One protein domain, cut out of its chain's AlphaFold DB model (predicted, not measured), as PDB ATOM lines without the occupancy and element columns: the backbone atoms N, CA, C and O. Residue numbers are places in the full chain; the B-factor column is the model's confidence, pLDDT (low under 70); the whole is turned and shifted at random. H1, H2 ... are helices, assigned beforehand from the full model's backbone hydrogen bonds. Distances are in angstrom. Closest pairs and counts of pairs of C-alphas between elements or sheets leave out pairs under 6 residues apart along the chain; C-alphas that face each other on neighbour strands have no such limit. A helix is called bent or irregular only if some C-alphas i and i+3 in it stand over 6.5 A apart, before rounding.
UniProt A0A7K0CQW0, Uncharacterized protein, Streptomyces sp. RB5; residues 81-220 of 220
ATOM      1  N   ASP A  81     -55.589 -21.434 -20.704       61.25
ATOM      2  CA  ASP A  81     -56.626 -21.062 -21.661       61.25
ATOM      3  C   ASP A  81     -56.075 -20.199 -22.812       61.25
ATOM      4  O   ASP A  81     -56.077 -18.963 -22.803       61.25
ATOM      5  N   ARG A  82     -55.679 -20.886 -23.889       57.22
ATOM      6  CA  ARG A  82     -55.234 -20.274 -25.156       57.22
ATOM      7  C   ARG A  82     -56.281 -19.343 -25.793       57.22
ATOM      8  O   ARG A  82     -55.917 -18.582 -26.696       57.22
ATOM      9  N   ARG A  83     -57.557 -19.419 -25.386       59.81
ATOM     10  CA  ARG A  83     -58.663 -18.579 -25.871       59.81
ATOM     11  C   ARG A  83     -58.901 -17.352 -24.980       59.81
ATOM     12  O   ARG A  83     -59.293 -16.323 -25.526       59.81
ATOM     13  N   ARG A  84     -58.628 -17.407 -23.672       62.31
ATOM     14  CA  ARG A  84     -58.946 -16.310 -22.728       62.31
ATOM     15  C   ARG A  84     -57.773 -15.404 -22.333       62.31
ATOM     16  O   ARG A  84     -58.017 -14.325 -21.812       62.31
ATOM     17  N   GLY A  85     -56.528 -15.758 -22.658       68.31
ATOM     18  CA  GLY A  85     -55.362 -14.966 -22.238       68.31
ATOM     19  C   GLY A  85     -54.861 -15.417 -20.865       68.31
ATOM     20  O   GLY A  85     -54.837 -16.618 -20.607       68.31
ATOM     21  N   PHE A  86     -54.428 -14.493 -20.002       73.38
ATOM     22  CA  PHE A  86     -54.064 -14.852 -18.625       73.38
ATOM     23  C   PHE A  86     -55.325 -15.211 -17.843       73.38
ATOM     24  O   PHE A  86     -56.231 -14.392 -17.728       73.38
ATOM     25  N   THR A  87     -55.376 -16.426 -17.301       75.56
ATOM     26  CA  THR A  87     -56.463 -16.834 -16.395       75.56
ATOM     27  C   THR A  87     -56.260 -16.291 -14.984       75.56
ATOM     28  O   THR A  87     -57.185 -16.315 -14.184       75.56
ATOM     29  N   ASP A  88     -55.051 -15.814 -14.692       81.81
ATOM     30  CA  ASP A  88     -54.635 -15.264 -13.410       81.81
ATOM     31  C   ASP A  88     -53.911 -13.920 -13.641       81.81
ATOM     32  O   ASP A  88     -52.806 -13.913 -14.202       81.81
ATOM     33  N   PRO A  89     -54.522 -12.783 -13.256       82.44
ATOM     34  CA  PRO A  89     -53.912 -11.462 -13.386       82.44
ATOM     35  C   PRO A  89     -52.565 -11.317 -12.665       82.44
ATOM     36  O   PRO A  89     -51.713 -10.565 -13.139       82.44
ATOM     37  N   GLU A  90     -52.316 -12.063 -11.583       86.81
ATOM     38  CA  GLU A  90     -51.053 -11.991 -10.832       86.81
ATOM     39  C   GLU A  90     -49.853 -12.526 -11.629       86.81
ATOM     40  O   GLU A  90     -48.701 -12.220 -11.319       86.81
ATOM     41  N   ALA A  91     -50.093 -13.276 -12.708       87.56
ATOM     42  CA  ALA A  91     -49.043 -13.751 -13.604       87.56
ATOM     43  C   ALA A  91     -48.509 -12.655 -14.554       87.56
ATOM     44  O   ALA A  91     -47.408 -12.786 -15.101       87.56
ATOM     45  N   VAL A  92     -49.270 -11.574 -14.770       90.56
ATOM     46  CA  VAL A  92     -48.967 -10.526 -15.765       90.56
ATOM     47  C   VAL A  92     -47.623  -9.824 -15.516       90.56
ATOM     48  O   VAL A  92     -46.853  -9.693 -16.474       90.56
ATOM     49  N   PRO A  93     -47.258  -9.419 -14.282       92.62
ATOM     50  CA  PRO A  93     -45.950  -8.828 -14.012       92.62
ATOM     51  C   PRO A  93     -44.775  -9.699 -14.464       92.62
ATOM     52  O   PRO A  93     -43.796  -9.166 -14.982       92.62
ATOM     53  N   TYR A  94     -44.879 -11.019 -14.306       92.94
ATOM     54  CA  TYR A  94     -43.826 -11.978 -14.651       92.94
ATOM     55  C   TYR A  94     -43.759 -12.249 -16.154       92.94
ATOM     56  O   TYR A  94     -42.673 -12.405 -16.715       92.94
ATOM     57  N   ALA A  95     -44.913 -12.252 -16.825       92.75
ATOM     58  CA  ALA A  95     -44.987 -12.274 -18.279       92.75
ATOM     59  C   ALA A  95     -44.284 -11.063 -18.903       92.75
ATOM     60  O   ALA A  95     -43.485 -11.224 -19.827       92.75
ATOM     61  N   LEU A  96     -44.551  -9.866 -18.371       94.94
ATOM     62  CA  LEU A  96     -43.872  -8.639 -18.783       94.94
ATOM     63  C   LEU A  96     -42.370  -8.725 -18.504       94.94
ATOM     64  O   LEU A  96     -41.589  -8.466 -19.411       94.94
ATOM     65  N   THR A  97     -41.960  -9.205 -17.325       95.69
ATOM     66  CA  THR A  97     -40.539  -9.396 -16.983       95.69
ATOM     67  C   THR A  97     -39.815 -10.295 -17.989       95.69
ATOM     68  O   THR A  97     -38.689 -10.000 -18.385       95.69
ATOM     69  N   PHE A  98     -40.452 -11.375 -18.459       94.88
ATOM     70  CA  PHE A  98     -39.853 -12.262 -19.463       94.88
ATOM     71  C   PHE A  98     -39.596 -11.549 -20.792       94.88
ATOM     72  O   PHE A  98     -38.548 -11.735 -21.413       94.88
ATOM     73  N   LEU A  99     -40.570 -10.761 -21.247       95.31
ATOM     74  CA  LEU A  99     -40.487 -10.050 -22.519       95.31
ATOM     75  C   LEU A  99     -39.538  -8.849 -22.436       95.31
ATOM     76  O   LEU A  99     -38.774  -8.616 -23.367       95.31
ATOM     77  N   GLU A 100     -39.540  -8.134 -21.314       96.06
ATOM     78  CA  GLU A 100     -38.596  -7.054 -21.020       96.06
ATOM     79  C   GLU A 100     -37.158  -7.574 -20.967       96.06
ATOM     80  O   GLU A 100     -36.264  -6.924 -21.504       96.06
ATOM     81  N   TRP A 101     -36.925  -8.761 -20.397       95.12
ATOM     82  CA  TRP A 101     -35.590  -9.363 -20.377       95.12
ATOM     83  C   TRP A 101     -35.111  -9.684 -21.791       95.12
ATOM     84  O   TRP A 101     -33.994  -9.323 -22.154       95.12
ATOM     85  N   GLU A 102     -35.979 -10.276 -22.619       94.56
ATOM     86  CA  GLU A 102     -35.671 -10.533 -24.031       94.56
ATOM     87  C   GLU A 102     -35.371  -9.256 -24.815       94.56
ATOM     88  O   GLU A 102     -34.519  -9.269 -25.702       94.56
ATOM     89  N   ALA A 103     -36.090  -8.175 -24.519       93.44
ATOM     90  CA  ALA A 103     -35.961  -6.925 -25.245       93.44
ATOM     91  C   ALA A 103     -34.733  -6.109 -24.809       93.44
ATOM     92  O   ALA A 103     -34.107  -5.486 -25.663       93.44
ATOM     93  N   ARG A 104     -34.378  -6.126 -23.517       92.50
ATOM     94  CA  ARG A 104     -33.243  -5.370 -22.956       92.50
ATOM     95  C   ARG A 104     -31.903  -6.075 -23.130       92.50
ATOM     96  O   ARG A 104     -30.915  -5.416 -23.426       92.50
ATOM     97  N   ASP A 105     -31.867  -7.391 -22.938       91.19
ATOM     98  CA  ASP A 105     -30.636  -8.179 -23.028       91.19
ATOM     99  C   ASP A 105     -30.860  -9.442 -23.875       91.19
ATOM    100  O   ASP A 105     -30.937 -10.572 -23.370       91.19
ATOM    101  N   PRO A 106     -31.012  -9.269 -25.199       90.69
ATOM    102  CA  PRO A 106     -31.341 -10.370 -26.089       90.69
ATOM    103  C   PRO A 106     -30.252 -11.446 -26.139       90.69
ATOM    104  O   PRO A 106     -30.574 -12.601 -26.433       90.69
ATOM    105  N   ALA A 107     -28.984 -11.103 -25.891       91.19
ATOM    106  CA  ALA A 107     -27.875 -12.052 -25.898       91.19
ATOM    107  C   ALA A 107     -27.950 -12.976 -24.678       91.19
ATOM    108  O   ALA A 107     -28.045 -14.197 -24.843       91.19
ATOM    109  N   VAL A 108     -28.035 -12.408 -23.471       92.50
ATOM    110  CA  VAL A 108     -28.168 -13.183 -22.229       92.50
ATOM    111  C   VAL A 108     -29.469 -13.987 -22.237       92.50
ATOM    112  O   VAL A 108     -29.461 -15.181 -21.929       92.50
ATOM    113  N   TRP A 109     -30.581 -13.401 -22.689       92.94
ATOM    114  CA  TRP A 109     -31.837 -14.141 -22.839       92.94
ATOM    115  C   TRP A 109     -31.708 -15.321 -23.813       92.94
ATOM    116  O   TRP A 109     -32.255 -16.394 -23.559       92.94
ATOM    117  N   THR A 110     -30.973 -15.160 -24.920       91.50
ATOM    118  CA  THR A 110     -30.771 -16.243 -25.901       91.50
ATOM    119  C   THR A 110     -29.985 -17.405 -25.300       91.50
ATOM    120  O   THR A 110     -30.323 -18.559 -25.562       91.50
ATOM    121  N   THR A 111     -28.977 -17.108 -24.485       91.19
ATOM    122  CA  THR A 111     -28.156 -18.120 -23.813       91.19
ATOM    123  C   THR A 111     -28.942 -18.868 -22.742       91.19
ATOM    124  O   THR A 111     -28.839 -20.088 -22.646       91.19
ATOM    125  N   HIS A 112     -29.750 -18.162 -21.947       88.62
ATOM    126  CA  HIS A 112     -30.346 -18.754 -20.749       88.62
ATOM    127  C   HIS A 112     -31.807 -19.173 -20.909       88.62
ATOM    128  O   HIS A 112     -32.206 -20.186 -20.347       88.62
ATOM    129  N   ALA A 113     -32.620 -18.429 -21.655       87.88
ATOM    130  CA  ALA A 113     -34.080 -18.525 -21.565       87.88
ATOM    131  C   ALA A 113     -34.800 -18.571 -22.921       87.88
ATOM    132  O   ALA A 113     -36.021 -18.386 -22.986       87.88
ATOM    133  N   LYS A 114     -34.071 -18.838 -24.014       90.56
ATOM    134  CA  LYS A 114     -34.606 -18.823 -25.382       90.56
ATOM    135  C   LYS A 114     -35.825 -19.731 -25.544       90.56
ATOM    136  O   LYS A 114     -35.702 -20.933 -25.763       90.56
ATOM    137  N   LYS A 115     -37.019 -19.131 -25.558       88.50
ATOM    138  CA  LYS A 115     -38.291 -19.819 -25.839       88.50
ATOM    139  C   LYS A 115     -39.210 -18.977 -26.721       88.50
ATOM    140  O   LYS A 115     -40.134 -18.310 -26.257       88.50
ATOM    141  N   TRP A 116     -38.992 -19.042 -28.038       88.38
ATOM    142  CA  TRP A 116     -39.776 -18.287 -29.032       88.38
ATOM    143  C   TRP A 116     -41.281 -18.588 -29.007       88.38
ATOM    144  O   TRP A 116     -42.099 -17.694 -29.249       88.38
ATOM    145  N   GLY A 117     -41.649 -19.843 -28.729       86.88
ATOM    146  CA  GLY A 117     -43.042 -20.255 -28.551       86.88
ATOM    147  C   GLY A 117     -43.691 -19.533 -27.370       86.88
ATOM    148  O   GLY A 117     -44.755 -18.937 -27.531       86.88
ATOM    149  N   THR A 118     -42.999 -19.495 -26.229       88.31
ATOM    150  CA  THR A 118     -43.440 -18.779 -25.026       88.31
ATOM    151  C   THR A 118     -43.575 -17.282 -25.287       88.31
ATOM    152  O   THR A 118     -44.650 -16.737 -25.067       88.31
ATOM    153  N   LYS A 119     -42.554 -16.633 -25.872       90.88
ATOM    154  CA  LYS A 119     -42.622 -15.212 -26.277       90.88
ATOM    155  C   LYS A 119     -43.871 -14.930 -27.116       90.88
ATOM    156  O   LYS A 119     -44.638 -14.015 -26.837       90.88
ATOM    157  N   SER A 120     -44.108 -15.764 -28.128       89.56
ATOM    158  CA  SER A 120     -45.257 -15.634 -29.031       89.56
ATOM    159  C   SER A 120     -46.604 -15.699 -28.311       89.56
ATOM    160  O   SER A 120     -47.550 -15.031 -28.736       89.56
ATOM    161  N   LEU A 121     -46.715 -16.562 -27.302       87.75
ATOM    162  CA  LEU A 121     -47.943 -16.774 -26.544       87.75
ATOM    163  C   LEU A 121     -48.166 -15.675 -25.513       87.75
ATOM    164  O   LEU A 121     -49.279 -15.170 -25.449       87.75
ATOM    165  N   LEU A 122     -47.116 -15.251 -24.808       90.12
ATOM    166  CA  LEU A 122     -47.178 -14.153 -23.844       90.12
ATOM    167  C   LEU A 122     -47.605 -12.847 -24.512       90.12
ATOM    168  O   LEU A 122     -48.554 -12.222 -24.054       90.12
ATOM    169  N   ILE A 123     -46.982 -12.486 -25.643       91.56
ATOM    170  CA  ILE A 123     -47.388 -11.295 -26.406       91.56
ATOM    171  C   ILE A 123     -48.865 -11.410 -26.786       91.56
ATOM    172  O   ILE A 123     -49.629 -10.493 -26.537       91.56
ATOM    173  N   ARG A 124     -49.300 -12.563 -27.310       89.06
ATOM    174  CA  ARG A 124     -50.707 -12.777 -27.679       89.06
ATOM    175  C   ARG A 124     -51.661 -12.667 -26.486       89.06
ATOM    176  O   ARG A 124     -52.766 -12.172 -26.674       89.06
ATOM    177  N   ALA A 125     -51.283 -13.178 -25.316       87.81
ATOM    178  CA  ALA A 125     -52.101 -13.097 -24.111       87.81
ATOM    179  C   ALA A 125     -52.259 -11.636 -23.670       87.81
ATOM    180  O   ALA A 125     -53.387 -11.175 -23.509       87.81
ATOM    181  N   LEU A 126     -51.151 -10.889 -23.612       90.31
ATOM    182  CA  LEU A 126     -51.146  -9.454 -23.314       90.31
ATOM    183  C   LEU A 126     -51.919  -8.638 -24.358       90.31
ATOM    184  O   LEU A 126     -52.617  -7.701 -23.990       90.31
ATOM    185  N   SER A 127     -51.861  -9.021 -25.641       89.62
ATOM    186  CA  SER A 127     -52.617  -8.359 -26.712       89.62
ATOM    187  C   SER A 127     -54.138  -8.530 -26.591       89.62
ATOM    188  O   SER A 127     -54.899  -7.766 -27.179       89.62
ATOM    189  N   ARG A 128     -54.611  -9.567 -25.889       86.38
ATOM    190  CA  ARG A 128     -56.050  -9.763 -25.648       86.38
ATOM    191  C   ARG A 128     -56.516  -8.950 -24.457       86.38
ATOM    192  O   ARG A 128     -57.570  -8.330 -24.515       86.38
ATOM    193  N   HIS A 129     -55.739  -8.988 -23.382       82.50
ATOM    194  CA  HIS A 129     -56.063  -8.292 -22.155       82.50
ATOM    195  C   HIS A 129     -54.786  -7.993 -21.368       82.50
ATOM    196  O   HIS A 129     -54.030  -8.900 -21.016       82.50
ATOM    197  N   CYS A 130     -54.570  -6.712 -21.075       82.75
ATOM    198  CA  CYS A 130     -53.520  -6.244 -20.181       82.75
ATOM    199  C   CYS A 130     -54.191  -5.477 -19.027       82.75
ATOM    200  O   CYS A 130     -54.665  -4.357 -19.252       82.75
ATOM    201  N   PRO A 131     -54.314  -6.087 -17.834       82.19
ATOM    202  CA  PRO A 131     -55.048  -5.494 -16.721       82.19
ATOM    203  C   PRO A 131     -54.250  -4.364 -16.064       82.19
ATOM    204  O   PRO A 131     -53.046  -4.484 -15.878       82.19
ATOM    205  N   GLY A 132     -54.928  -3.295 -15.648       86.50
ATOM    206  CA  GLY A 132     -54.336  -2.236 -14.824       86.50
ATOM    207  C   GLY A 132     -53.433  -1.243 -15.568       86.50
ATOM    208  O   GLY A 132     -52.760  -1.551 -16.553       86.50
ATOM    209  N   THR A 133     -53.398  -0.009 -15.071       87.25
ATOM    210  CA  THR A 133     -52.643   1.105 -15.671       87.25
ATOM    211  C   THR A 133     -51.131   0.868 -15.644       87.25
ATOM    212  O   THR A 133     -50.456   1.091 -16.647       87.25
ATOM    213  N   ALA A 134     -50.599   0.333 -14.541       91.44
ATOM    214  CA  ALA A 134     -49.170   0.061 -14.387       91.44
ATOM    215  C   ALA A 134     -48.644  -0.986 -15.390       91.44
ATOM    216  O   ALA A 134     -47.557  -0.832 -15.948       91.44
ATOM    217  N   HIS A 135     -49.406  -2.051 -15.658       92.94
ATOM    218  CA  HIS A 135     -49.001  -3.072 -16.630       92.94
ATOM    219  C   HIS A 135     -49.123  -2.567 -18.065       92.94
ATOM    220  O   HIS A 135     -48.253  -2.867 -18.881       92.94
ATOM    221  N   ARG A 136     -50.137  -1.742 -18.360       94.31
ATOM    222  CA  ARG A 136     -50.251  -1.061 -19.655       94.31
ATOM    223  C   ARG A 136     -49.048  -0.157 -19.917       94.31
ATOM    224  O   ARG A 136     -48.477  -0.252 -20.992       94.31
ATOM    225  N   ALA A 137     -48.601   0.629 -18.935       95.62
ATOM    226  CA  ALA A 137     -47.409   1.473 -19.074       95.62
ATOM    227  C   ALA A 137     -46.131   0.658 -19.369       95.62
ATOM    228  O   ALA A 137     -45.356   1.002 -20.267       95.62
ATOM    229  N   ARG A 138     -45.939  -0.470 -18.671       96.38
ATOM    230  CA  ARG A 138     -44.846  -1.416 -18.962       96.38
ATOM    231  C   ARG A 138     -44.954  -2.003 -20.370       96.38
ATOM    232  O   ARG A 138     -43.955  -2.068 -21.081       96.38
ATOM    233  N   LEU A 139     -46.155  -2.391 -20.797       96.31
ATOM    234  CA  LEU A 139     -46.391  -2.924 -22.139       96.31
ATOM    235  C   LEU A 139     -46.142  -1.874 -23.233       96.31
ATOM    236  O   LEU A 139     -45.546  -2.214 -24.250       96.31
ATOM    237  N   THR A 140     -46.521  -0.613 -23.015       97.00
ATOM    238  CA  THR A 140     -46.186   0.517 -23.899       97.00
ATOM    239  C   THR A 140     -44.671   0.665 -24.044       97.00
ATOM    240  O   THR A 140     -44.155   0.613 -25.157       97.00
ATOM    241  N   THR A 141     -43.945   0.714 -22.921       96.25
ATOM    242  CA  THR A 141     -42.472   0.795 -22.915       96.25
ATOM    243  C   THR A 141     -41.839  -0.387 -23.658       96.25
ATOM    244  O   THR A 141     -40.874  -0.239 -24.406       96.25
ATOM    245  N   LEU A 142     -42.389  -1.588 -23.476       96.88
ATOM    246  CA  LEU A 142     -41.921  -2.796 -24.142       96.88
ATOM    247  C   LEU A 142     -42.168  -2.766 -25.660       96.88
ATOM    248  O   LEU A 142     -41.318  -3.239 -26.415       96.88
ATOM    249  N   VAL A 143     -43.302  -2.219 -26.112       96.75
ATOM    250  CA  VAL A 143     -43.576  -2.000 -27.542       96.75
ATOM    251  C   VAL A 143     -42.525  -1.062 -28.128       96.75
ATOM    252  O   VAL A 143     -41.896  -1.418 -29.118       96.75
ATOM    253  N   GLU A 144     -42.270   0.082 -27.497       95.88
ATOM    254  CA  GLU A 144     -41.255   1.044 -27.953       95.88
ATOM    255  C   GLU A 144     -39.860   0.410 -28.039       95.88
ATOM    256  O   GLU A 144     -39.165   0.526 -29.054       95.88
ATOM    257  N   LEU A 145     -39.469  -0.342 -27.006       95.06
ATOM    258  CA  LEU A 145     -38.190  -1.045 -26.982       95.06
ATOM    259  C   LEU A 145     -38.083  -2.093 -28.098       95.06
ATOM    260  O   LEU A 145     -37.028  -2.254 -28.704       95.06
ATOM    261  N   ALA A 146     -39.170  -2.807 -28.403       94.25
ATOM    262  CA  ALA A 146     -39.183  -3.804 -29.471       94.25
ATOM    263  C   ALA A 146     -39.050  -3.189 -30.876       94.25
ATOM    264  O   ALA A 146     -38.521  -3.851 -31.767       94.25
ATOM    265  N   LEU A 147     -39.522  -1.953 -31.073       93.50
ATOM    266  CA  LEU A 147     -39.473  -1.243 -32.358       93.50
ATOM    267  C   LEU A 147     -38.128  -0.550 -32.608       93.50
ATOM    268  O   LEU A 147     -37.723  -0.366 -33.752       93.50
ATOM    269  N   THR A 148     -37.424  -0.181 -31.543       93.69
ATOM    270  CA  THR A 148     -36.131   0.519 -31.618       93.69
ATOM    271  C   THR A 148     -34.933  -0.423 -31.711       93.69
ATOM    272  O   THR A 148     -33.826   0.011 -32.019       93.69
ATOM    273  N   ARG A 149     -35.116  -1.719 -31.470       91.75
ATOM    274  CA  ARG A 149     -34.033  -2.703 -31.551       91.75
ATOM    275  C   ARG A 149     -34.052  -3.481 -32.872       91.75
ATOM    276  O   ARG A 149     -35.089  -3.532 -33.536       91.75
ATOM    277  N   PRO A 150     -32.957  -4.185 -33.215       91.44
ATOM    278  CA  PRO A 150     -32.952  -5.077 -34.359       91.44
ATOM    279  C   PRO A 150     -34.098  -6.080 -34.378       91.44
ATOM    280  O   PRO A 150     -34.391  -6.720 -33.362       91.44
ATOM    281  N   TYR A 151     -34.736  -6.234 -35.544       85.50
ATOM    282  CA  TYR A 151     -35.891  -7.116 -35.687       85.50
ATOM    283  C   TYR A 151     -35.508  -8.570 -35.415       85.50
ATOM    284  O   TYR A 151     -34.659  -9.174 -36.083       85.50
ATOM    285  N   ARG A 152     -36.215  -9.171 -34.464       86.44
ATOM    286  CA  ARG A 152     -36.088 -10.565 -34.046       86.44
ATOM    287  C   ARG A 152     -37.360 -11.340 -34.351       86.44
ATOM    288  O   ARG A 152     -38.425 -10.823 -34.696       86.44
ATOM    289  N   CYS A 153     -37.236 -12.658 -34.234       83.69
ATOM    290  CA  CYS A 153     -38.343 -13.563 -34.482       83.69
ATOM    291  C   CYS A 153     -39.559 -13.172 -33.626       83.69
ATOM    292  O   CYS A 153     -39.461 -13.032 -32.405       83.69
ATOM    293  N   LYS A 154     -40.716 -13.077 -34.294       85.31
ATOM    294  CA  LYS A 154     -42.040 -12.784 -33.714       85.31
ATOM    295  C   LYS A 154     -42.274 -11.332 -33.291       85.31
ATOM    296  O   LYS A 154     -43.373 -11.068 -32.817       85.31
ATOM    297  N   ASP A 155     -41.345 -10.412 -33.542       88.62
ATOM    298  CA  ASP A 155     -41.496  -9.009 -33.128       88.62
ATOM    299  C   ASP A 155     -42.689  -8.305 -33.764       88.62
ATOM    300  O   ASP A 155     -43.322  -7.491 -33.107       88.62
ATOM    301  N   ARG A 156     -43.110  -8.710 -34.971       88.94
ATOM    302  CA  ARG A 156     -44.356  -8.193 -35.567       88.94
ATOM    303  C   ARG A 156     -45.570  -8.301 -34.634       88.94
ATOM    304  O   ARG A 156     -46.475  -7.494 -34.717       88.94
ATOM    305  N   ARG A 157     -45.594  -9.289 -33.725       90.12
ATOM    306  CA  ARG A 157     -46.715  -9.472 -32.792       90.12
ATOM    307  C   ARG A 157     -46.839  -8.330 -31.784       90.12
ATOM    308  O   ARG A 157     -47.893  -8.210 -31.169       90.12
ATOM    309  N   TYR A 158     -45.807  -7.503 -31.616       94.19
ATOM    310  CA  TYR A 158     -45.915  -6.281 -30.825       94.19
ATOM    311  C   TYR A 158     -46.876  -5.264 -31.451       94.19
ATOM    312  O   TYR A 158     -47.401  -4.440 -30.717       94.19
ATOM    313  N   THR A 159     -47.224  -5.370 -32.742       94.75
ATOM    314  CA  THR A 159     -48.320  -4.585 -33.337       94.75
ATOM    315  C   THR A 159     -49.664  -4.906 -32.679       94.75
ATOM    316  O   THR A 159     -50.408  -3.998 -32.317       94.75
ATOM    317  N   ALA A 160     -49.970  -6.186 -32.448       92.69
ATOM    318  CA  ALA A 160     -51.171  -6.570 -31.707       92.69
ATOM    319  C   ALA A 160     -51.142  -6.088 -30.246       92.69
ATOM    320  O   ALA A 160     -52.180  -5.721 -29.712       92.69
ATOM    321  N   ALA A 161     -49.971  -6.072 -29.597       93.94
ATOM    322  CA  ALA A 161     -49.831  -5.514 -28.250       93.94
ATOM    323  C   ALA A 161     -50.024  -3.990 -28.233       93.94
ATOM    324  O   ALA A 161     -50.711  -3.487 -27.352       93.94
ATOM    325  N   ALA A 162     -49.494  -3.278 -29.232       96.44
ATOM    326  CA  ALA A 162     -49.663  -1.837 -29.387       96.44
ATOM    327  C   ALA A 162     -51.143  -1.443 -29.470       96.44
ATOM    328  O   ALA A 162     -51.544  -0.485 -28.826       96.44
ATOM    329  N   ARG A 163     -51.978  -2.227 -30.174       94.81
ATOM    330  CA  ARG A 163     -53.439  -2.010 -30.219       94.81
ATOM    331  C   ARG A 163     -54.087  -2.045 -28.835       94.81
ATOM    332  O   ARG A 163     -54.989  -1.266 -28.558       94.81
ATOM    333  N   THR A 164     -53.631  -2.930 -27.954       93.00
ATOM    334  CA  THR A 164     -54.173  -3.051 -26.591       93.00
ATOM    335  C   THR A 164     -53.872  -1.828 -25.736       93.00
ATOM    336  O   THR A 164     -54.665  -1.482 -24.860       93.00
ATOM    337  N   VAL A 165     -52.730  -1.184 -25.978       95.44
ATOM    338  CA  VAL A 165     -52.262   0.001 -25.247       95.44
ATOM    339  C   VAL A 165     -52.326   1.277 -26.087       95.44
ATOM    340  O   VAL A 165     -51.664   2.262 -25.755       95.44
ATOM    341  N   ASP A 166     -53.140   1.273 -27.148       96.19
ATOM    342  CA  ASP A 166     -53.313   2.432 -28.019       96.19
ATOM    343  C   ASP A 166     -53.771   3.641 -27.200       96.19
ATOM    344  O   ASP A 166     -54.644   3.556 -26.331       96.19
ATOM    345  N   SER A 167     -53.090   4.753 -27.430       95.56
ATOM    346  CA  SER A 167     -53.283   6.009 -26.725       95.56
ATOM    347  C   SER A 167     -52.656   7.141 -27.537       95.56
ATOM    348  O   SER A 167     -51.702   6.899 -28.286       95.56
ATOM    349  N   PRO A 168     -53.111   8.394 -27.358       96.81
ATOM    350  CA  PRO A 168     -52.474   9.550 -27.990       96.81
ATOM    351  C   PRO A 168     -50.968   9.631 -27.703       96.81
ATOM    352  O   PRO A 168     -50.184   9.920 -28.603       96.81
ATOM    353  N   ALA A 169     -50.549   9.293 -26.479       96.06
ATOM    354  CA  ALA A 169     -49.141   9.283 -26.080       96.06
ATOM    355  C   ALA A 169     -48.314   8.222 -26.831       96.06
ATOM    356  O   ALA A 169     -47.213   8.519 -27.302       96.06
ATOM    357  N   LEU A 170     -48.848   7.001 -26.990       97.12
ATOM    358  CA  LEU A 170     -48.188   5.966 -27.790       97.12
ATOM    359  C   LEU A 170     -48.099   6.391 -29.259       97.12
ATOM    360  O   LEU A 170     -47.032   6.283 -29.855       97.12
ATOM    361  N   ARG A 171     -49.187   6.917 -29.837       97.81
ATOM    362  CA  ARG A 171     -49.196   7.391 -31.232       97.81
ATOM    363  C   ARG A 171     -48.159   8.491 -31.461       97.81
ATOM    364  O   ARG A 171     -47.344   8.351 -32.364       97.81
ATOM    365  N   ALA A 172     -48.108   9.506 -30.597       97.56
ATOM    366  CA  ALA A 172     -47.103  10.568 -30.670       97.56
ATOM    367  C   ALA A 172     -45.665  10.025 -30.578       97.56
ATOM    368  O   ALA A 172     -44.770  10.466 -31.302       97.56
ATOM    369  N   THR A 173     -45.439   9.025 -29.722       97.62
ATOM    370  CA  THR A 173     -44.130   8.371 -29.611       97.62
ATOM    371  C   THR A 173     -43.767   7.611 -30.881       97.62
ATOM    372  O   THR A 173     -42.649   7.755 -31.373       97.62
ATOM    373  N   LEU A 174     -44.700   6.849 -31.454       97.94
ATOM    374  CA  LEU A 174     -44.476   6.145 -32.714       97.94
ATOM    375  C   LEU A 174     -44.213   7.116 -33.877       97.94
ATOM    376  O   LEU A 174     -43.370   6.814 -34.717       97.94
ATOM    377  N   THR A 175     -44.870   8.279 -33.906       98.06
ATOM    378  CA  THR A 175     -44.598   9.333 -34.897       98.06
ATOM    379  C   THR A 175     -43.161   9.837 -34.780       98.06
ATOM    380  O   THR A 175     -42.437   9.812 -35.768       98.06
ATOM    381  N   ARG A 176     -42.679  10.166 -33.571       97.88
ATOM    382  CA  ARG A 176     -41.256  10.523 -33.388       97.88
ATOM    383  C   ARG A 176     -40.310   9.395 -33.791       97.88
ATOM    384  O   ARG A 176     -39.267   9.644 -34.382       97.88
ATOM    385  N   LEU A 177     -40.637   8.147 -33.452       97.00
ATOM    386  CA  LEU A 177     -39.806   6.993 -33.803       97.00
ATOM    387  C   LEU A 177     -39.711   6.793 -35.323       97.00
ATOM    388  O   LEU A 177     -38.647   6.418 -35.815       97.00
ATOM    389  N   ALA A 178     -40.787   7.089 -36.055       96.69
ATOM    390  CA  ALA A 178     -40.817   7.062 -37.513       96.69
ATOM    391  C   ALA A 178     -39.879   8.095 -38.163       96.69
ATOM    392  O   ALA A 178     -39.458   7.882 -39.297       96.69
ATOM    393  N   GLU A 179     -39.526   9.161 -37.445       96.75
ATOM    394  CA  GLU A 179     -38.644  10.247 -37.900       96.75
ATOM    395  C   GLU A 179     -37.238  10.185 -37.277       96.75
ATOM    396  O   GLU A 179     -36.362  10.963 -37.639       96.75
ATOM    397  N   SER A 180     -37.001   9.261 -36.343       96.06
ATOM    398  CA  SER A 180     -35.732   9.159 -35.611       96.06
ATOM    399  C   SER A 180     -34.573   8.635 -36.466       96.06
ATOM    400  O   SER A 180     -34.782   7.913 -37.432       96.06
ATOM    401  N   ASP A 181     -33.327   8.859 -36.051       95.25
ATOM    402  CA  ASP A 181     -32.158   8.293 -36.749       95.25
ATOM    403  C   ASP A 181     -32.021   6.770 -36.602       95.25
ATOM    404  O   ASP A 181     -31.212   6.134 -37.280       95.25
ATOM    405  N   ASN A 182     -32.829   6.148 -35.741       95.31
ATOM    406  CA  ASN A 182     -32.806   4.710 -35.556       95.31
ATOM    407  C   ASN A 182     -33.451   4.010 -36.770       95.31
ATOM    408  O   ASN A 182     -34.664   4.120 -36.984       95.31
ATOM    409  N   PRO A 183     -32.686   3.231 -37.557       94.38
ATOM    410  CA  PRO A 183     -33.186   2.673 -38.808       94.38
ATOM    411  C   PRO A 183     -34.263   1.599 -38.586       94.38
ATOM    412  O   PRO A 183     -35.150   1.429 -39.424       94.38
ATOM    413  N   TRP A 184     -34.236   0.896 -37.448       94.31
ATOM    414  CA  TRP A 184     -35.277  -0.066 -37.077       94.31
ATOM    415  C   TRP A 184     -36.569   0.625 -36.656       94.31
ATOM    416  O   TRP A 184     -37.647   0.204 -37.082       94.31
ATOM    417  N   ALA A 185     -36.464   1.714 -35.896       95.56
ATOM    418  CA  ALA A 185     -37.612   2.517 -35.498       95.56
ATOM    419  C   ALA A 185     -38.301   3.141 -36.721       95.56
ATOM    420  O   ALA A 185     -39.504   2.955 -36.906       95.56
ATOM    421  N   ARG A 186     -37.524   3.751 -37.628       95.56
ATOM    422  CA  ARG A 186     -38.003   4.285 -38.915       95.56
ATOM    423  C   ARG A 186     -38.729   3.259 -39.774       95.56
ATOM    424  O   ARG A 186     -39.678   3.599 -40.471       95.56
ATOM    425  N   LEU A 187     -38.281   2.004 -39.753       93.81
ATOM    426  CA  LEU A 187     -38.916   0.935 -40.518       93.81
ATOM    427  C   LEU A 187     -40.179   0.400 -39.832       93.81
ATOM    428  O   LEU A 187     -41.160   0.073 -40.492       93.81
ATOM    429  N   THR A 188     -40.154   0.225 -38.514       94.62
ATOM    430  CA  THR A 188     -41.202  -0.521 -37.803       94.62
ATOM    431  C   THR A 188     -42.317   0.374 -37.265       94.62
ATOM    432  O   THR A 188     -43.478  -0.039 -37.289       94.62
ATOM    433  N   ALA A 189     -42.016   1.600 -36.835       96.31
ATOM    434  CA  ALA A 189     -43.004   2.510 -36.265       96.31
ATOM    435  C   ALA A 189     -44.112   2.911 -37.262       96.31
ATOM    436  O   ALA A 189     -45.281   2.780 -36.889       96.31
ATOM    437  N   PRO A 190     -43.828   3.261 -38.538       95.75
ATOM    438  CA  PRO A 190     -44.890   3.559 -39.508       95.75
ATOM    439  C   PRO A 190     -45.789   2.350 -39.794       95.75
ATOM    440  O   PRO A 190     -46.995   2.487 -40.007       95.75
ATOM    441  N   TYR A 191     -45.221   1.137 -39.773       95.25
ATOM    442  CA  TYR A 191     -46.025  -0.077 -39.887       95.25
ATOM    443  C   TYR A 191     -47.020  -0.178 -38.733       95.25
ATOM    444  O   TYR A 191     -48.203  -0.381 -38.981       95.25
ATOM    445  N   VAL A 192     -46.569  -0.008 -37.487       96.75
ATOM    446  CA  VAL A 192     -47.461  -0.064 -36.321       96.75
ATOM    447  C   VAL A 192     -48.511   1.044 -36.375       96.75
ATOM    448  O   VAL A 192     -49.689   0.725 -36.234       96.75
ATOM    449  N   LEU A 193     -48.114   2.292 -36.652       96.94
ATOM    450  CA  LEU A 193     -49.019   3.445 -36.762       96.94
ATOM    451  C   LEU A 193     -50.182   3.177 -37.711       96.94
ATOM    452  O   LEU A 193     -51.330   3.230 -37.281       96.94
ATOM    453  N   SER A 194     -49.899   2.749 -38.944       95.69
ATOM    454  CA  SER A 194     -50.962   2.455 -39.919       95.69
ATOM    455  C   SER A 194     -51.965   1.394 -39.434       95.69
ATOM    456  O   SER A 194     -53.127   1.418 -39.819       95.69
ATOM    457  N   ARG A 195     -51.551   0.458 -38.563       95.75
ATOM    458  CA  ARG A 195     -52.432  -0.575 -37.977       95.75
ATOM    459  C   ARG A 195     -53.193  -0.103 -36.739       95.75
ATOM    460  O   ARG A 195     -54.120  -0.809 -36.330       95.75
ATOM    461  N   LEU A 196     -52.759   0.989 -36.113       96.38
ATOM    462  CA  LEU A 196     -53.505   1.692 -35.068       96.38
ATOM    463  C   LEU A 196     -54.523   2.654 -35.693       96.38
ATOM    464  O   LEU A 196     -55.636   2.775 -35.191       96.38
ATOM    465  N   GLU A 197     -54.161   3.306 -36.798       96.12
ATOM    466  CA  GLU A 197     -55.048   4.175 -37.583       96.12
ATOM    467  C   GLU A 197     -56.197   3.391 -38.214       96.12
ATOM    468  O   GLU A 197     -57.348   3.798 -38.088       96.12
ATOM    469  N   ASP A 198     -55.894   2.235 -38.810       94.12
ATOM    470  CA  ASP A 198     -56.892   1.317 -39.351       94.12
ATOM    471  C   ASP A 198     -56.798  -0.066 -38.669       94.12
ATOM    472  O   ASP A 198     -55.982  -0.925 -39.047       94.12
ATOM    473  N   PRO A 199     -57.644  -0.324 -37.650       88.00
ATOM    474  CA  PRO A 199     -57.705  -1.613 -36.967       88.00
ATOM    475  C   PRO A 199     -58.115  -2.789 -37.865       88.00
ATOM    476  O   PRO A 199     -57.830  -3.938 -37.507       88.00
ATOM    477  N   THR A 200     -58.746  -2.536 -39.020       90.81
ATOM    478  CA  THR A 200     -59.168  -3.584 -39.965       90.81
ATOM    479  C   THR A 200     -57.981  -4.201 -40.703       90.81
ATOM    480  O   THR A 200     -58.037  -5.362 -41.122       90.81
ATOM    481  N   LEU A 201     -56.855  -3.480 -40.787       91.50
ATOM    482  CA  LEU A 201     -55.645  -3.999 -41.407       91.50
ATOM    483  C   LEU A 201     -55.108  -5.223 -40.646       91.50
ATOM    484  O   LEU A 201     -54.960  -5.200 -39.416       91.50
ATOM    485  N   PRO A 202     -54.728  -6.301 -41.354       89.62
ATOM    486  CA  PRO A 202     -54.222  -7.505 -40.711       89.62
ATOM    487  C   PRO A 202     -52.787  -7.330 -40.176       89.62
ATOM    488  O   PRO A 202     -51.878  -6.937 -40.911       89.62
ATOM    489  N   ASP A 203     -52.542  -7.756 -38.928       87.38
ATOM    490  CA  ASP A 203     -51.196  -8.056 -38.396       87.38
ATOM    491  C   ASP A 203     -50.829  -9.520 -38.703       87.38
ATOM    492  O   ASP A 203     -50.846 -10.435 -37.863       87.38
ATOM    493  N   THR A 204     -50.516  -9.770 -39.972       89.81
ATOM    494  CA  THR A 204     -50.070 -11.082 -40.450       89.81
ATOM    495  C   THR A 204     -48.661 -11.007 -41.024       89.81
ATOM    496  O   THR A 204     -48.172  -9.951 -41.424       89.81
ATOM    497  N   LEU A 205     -47.978 -12.157 -41.081       88.94
ATOM    498  CA  LEU A 205     -46.652 -12.226 -41.699       88.94
ATOM    499  C   LEU A 205     -46.678 -11.811 -43.185       88.94
ATOM    500  O   LEU A 205     -45.779 -11.071 -43.578       88.94
ATOM    501  N   PRO A 206     -47.675 -12.206 -44.004       91.88
ATOM    502  CA  PRO A 206     -47.813 -11.685 -45.363       91.88
ATOM    503  C   PRO A 206     -47.978 -10.164 -45.426       91.88
ATOM    504  O   PRO A 206     -47.318  -9.527 -46.238       91.88
ATOM    505  N   ALA A 207     -48.792  -9.564 -44.549       91.38
ATOM    506  CA  ALA A 207     -48.965  -8.110 -44.513       91.38
ATOM    507  C   ALA A 207     -47.662  -7.382 -44.144       91.38
ATOM    508  O   ALA A 207     -47.330  -6.369 -44.752       91.38
ATOM    509  N   TRP A 208     -46.904  -7.925 -43.186       91.06
ATOM    510  CA  TRP A 208     -45.564  -7.438 -42.847       91.06
ATOM    511  C   TRP A 208     -44.592  -7.560 -44.028       91.06
ATOM    512  O   TRP A 208     -43.930  -6.594 -44.379       91.06
ATOM    513  N   ARG A 209     -44.541  -8.713 -44.704       90.81
ATOM    514  CA  ARG A 209     -43.679  -8.909 -45.885       90.81
ATOM    515  C   ARG A 209     -44.036  -7.967 -47.033       90.81
ATOM    516  O   ARG A 209     -43.138  -7.426 -47.659       90.81
ATOM    517  N   ARG A 210     -45.331  -7.745 -47.281       92.44
ATOM    518  CA  ARG A 210     -45.804  -6.779 -48.282       92.44
ATOM    519  C   ARG A 210     -45.363  -5.363 -47.933       92.44
ATOM    520  O   ARG A 210     -44.933  -4.640 -48.815       92.44
ATOM    521  N   TYR A 211     -45.439  -4.993 -46.656       91.69
ATOM    522  CA  TYR A 211     -44.901  -3.725 -46.181       91.69
ATOM    523  C   TYR A 211     -43.382  -3.645 -46.395       91.69
ATOM    524  O   TYR A 211     -42.886  -2.626 -46.849       91.69
ATOM    525  N   LEU A 212     -42.624  -4.709 -46.150       90.25
ATOM    526  CA  LEU A 212     -41.180  -4.697 -46.407       90.25
ATOM    527  C   LEU A 212     -40.802  -4.664 -47.897       90.25
ATOM    528  O   LEU A 212     -39.645  -4.404 -48.211       90.25
ATOM    529  N   ASN A 213     -41.733  -4.927 -48.816       89.00
ATOM    530  CA  ASN A 213     -41.420  -4.942 -50.239       89.00
ATOM    531  C   ASN A 213     -40.961  -3.549 -50.705       89.00
ATOM    532  O   ASN A 213     -41.661  -2.563 -50.484       89.00
ATOM    533  N   GLY A 214     -39.774  -3.468 -51.310       75.44
ATOM    534  CA  GLY A 214     -39.140  -2.202 -51.701       75.44
ATOM    535  C   GLY A 214     -38.480  -1.415 -50.557       75.44
ATOM    536  O   GLY A 214     -37.984  -0.318 -50.794       75.44
ATOM    537  N   ARG A 215     -38.442  -1.949 -49.325       86.50
ATOM    538  CA  ARG A 215     -37.759  -1.334 -48.176       86.50
ATOM    539  C   ARG A 215     -36.510  -2.136 -47.808       86.50
ATOM    540  O   ARG A 215     -36.585  -3.345 -47.589       86.50
ATOM    541  N   ALA A 216     -35.365  -1.466 -47.703       80.50
ATOM    542  CA  ALA A 216     -34.141  -2.097 -47.217       80.50
ATOM    543  C   ALA A 216     -34.271  -2.428 -45.721       80.50
ATOM    544  O   ALA A 216     -34.672  -1.584 -44.918       80.50
ATOM    545  N   MET A 217     -33.930  -3.661 -45.348       83.88
ATOM    546  CA  MET A 217     -33.867  -4.064 -43.944       83.88
ATOM    547  C   MET A 217     -32.568  -3.537 -43.321       83.88
ATOM    548  O   MET A 217     -31.502  -3.783 -43.890       83.88
ATOM    549  N   PRO A 218     -32.624  -2.862 -42.162       86.50
ATOM    550  CA  PRO A 218     -31.422  -2.445 -41.455       86.50
ATOM    551  C   PRO A 218     -30.569  -3.648 -41.009       86.50
ATOM    552  O   PRO A 218     -31.094  -4.763 -40.871       86.50
ATOM    553  N   PRO A 219     -29.265  -3.446 -40.751       83.31
ATOM    554  CA  PRO A 219     -28.401  -4.487 -40.201       83.31
ATOM    555  C   PRO A 219     -28.867  -4.929 -38.805       83.31
ATOM    556  O   PRO A 219     -29.529  -4.179 -38.080       83.31
ATOM    557  N   ARG A 220     -28.550  -6.182 -38.456       76.50
ATOM    558  CA  ARG A 220     -28.895  -6.790 -37.165       76.50
ATOM    559  C   ARG A 220     -27.874  -6.514 -36.080       76.50
ATOM    560  O   ARG A 220     -26.679  -6.465 -36.426       76.50
TER     561      ARG A 220
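What this domain is: This is residues 81 to 220 of the 220 residues of an uncharacterized protein of Streptomyces sp. RB5 (UniProt A0A7K0CQW0). Two rows of three helices are stacked on each other: H1, H4 and H6 run one way in one row, and H3, H5 and H7 run back in the other, with H4 and H5 in the middle and H1 crossing H3 steeply. H2 sits at the corner after H1, and H8 lies near H5 and H7 on the outside of the second row. The last four helices of the rows, H4 to H7, form an up-and-down bundle, each running against the one before it. The 140 printed residues hold eight named helices, H1 to H8 in chain order, and no named strand; the class is all helix. The whole is compact, with a radius of gyration of the C-alphas of 14.5 A and spans of 42 by 35 by 26 A.

Where its parts are: H1, residues 89 to 104, begins at C-alpha 89 (-53.912, -11.462, -13.386) and is 23.6 A long. H2 follows at residues 106 to 112, and H3, residues 116 to 128, is 18.7 A long. H4, residues 133 to 148, begins at C-alpha 133 (-52.643, 1.105, -15.671) and is 23.0 A long. H5 is residues 155 to 164, and H6, residues 168 to 179, measures 17.0 A. H7, residues 183 to 197, measures 21.9 A. H8, residues 205 to 212, ends at C-alpha 212 (-41.180, -4.697, -46.407). H1 and H7 are only just irregular: C-alphas 90 and 93 are 6.8 A apart, and C-alphas 187 and 190 are 6.6 A apart.

How they stand to each other: H4 is the hub, touching four helices. With residues 139 to 146 alone it touches H5 in a helical hairpin, opposite ways at 33 degrees, a shallow tilt only just short of steep; the closest C-alphas, of Val 143 and Tyr 158, are 5.9 A apart. H1 touches H4 the same way at a shallow tilt of 22 degrees, closest at the C-alphas of Ala 103 and Ala 146, 6.2 A. H4 and H6 only just touch, with 3 pairs of C-alphas within 8 A, closest at Thr 140 and Leu 170, 7.0 A. H4 touches H7 with residues 147 to 148 alone, closest at the C-alphas of Thr 148 and Ala 185, 4.6 A. H6 and H7 form a helical hairpin, closest at the C-alphas of Ala 178 and Arg 186, 4.2 A. H3 touches H5 the same way at a shallow tilt of 17 degrees, the C-alphas of Ser 127 and Ala 161 being closest at 4.3 A. H5 touches H7 at a steep tilt of 39 degrees, closest at the C-alphas of Thr 159 and Val 192, 5.5 A. H1 touches H3 with residues 92 to 99 alone, at a steep tilt of 53 degrees, closest at the C-alphas of Ala 95 and Leu 122, 6.3 A. H1 and H2 touch only at the corner, and only just, with 3 pairs of C-alphas within 8 A, closest at Glu 102 and Trp 109, 5.4 A. H8 is close to but not clearly touching H7, with the C-alphas of Tyr 191 and Tyr 211 closest at 7.4 A. Every O i to N i+4 pair is within hydrogen-bond range in H2, H3, H4, H6 and H8; the counts are 10 of 12 in H1, 3 of 6 in H5 and 9 of 11 in H7.

The domain as a whole: The C-alphas farthest apart, of Glu 90 and Gly 214, are 43.7 A apart. The printed part has no cut and no long link, and it ends at Arg 220, the chain's last residue. The mean pLDDT of the printed part is 90.5, and residues 81 to 85 are under 70.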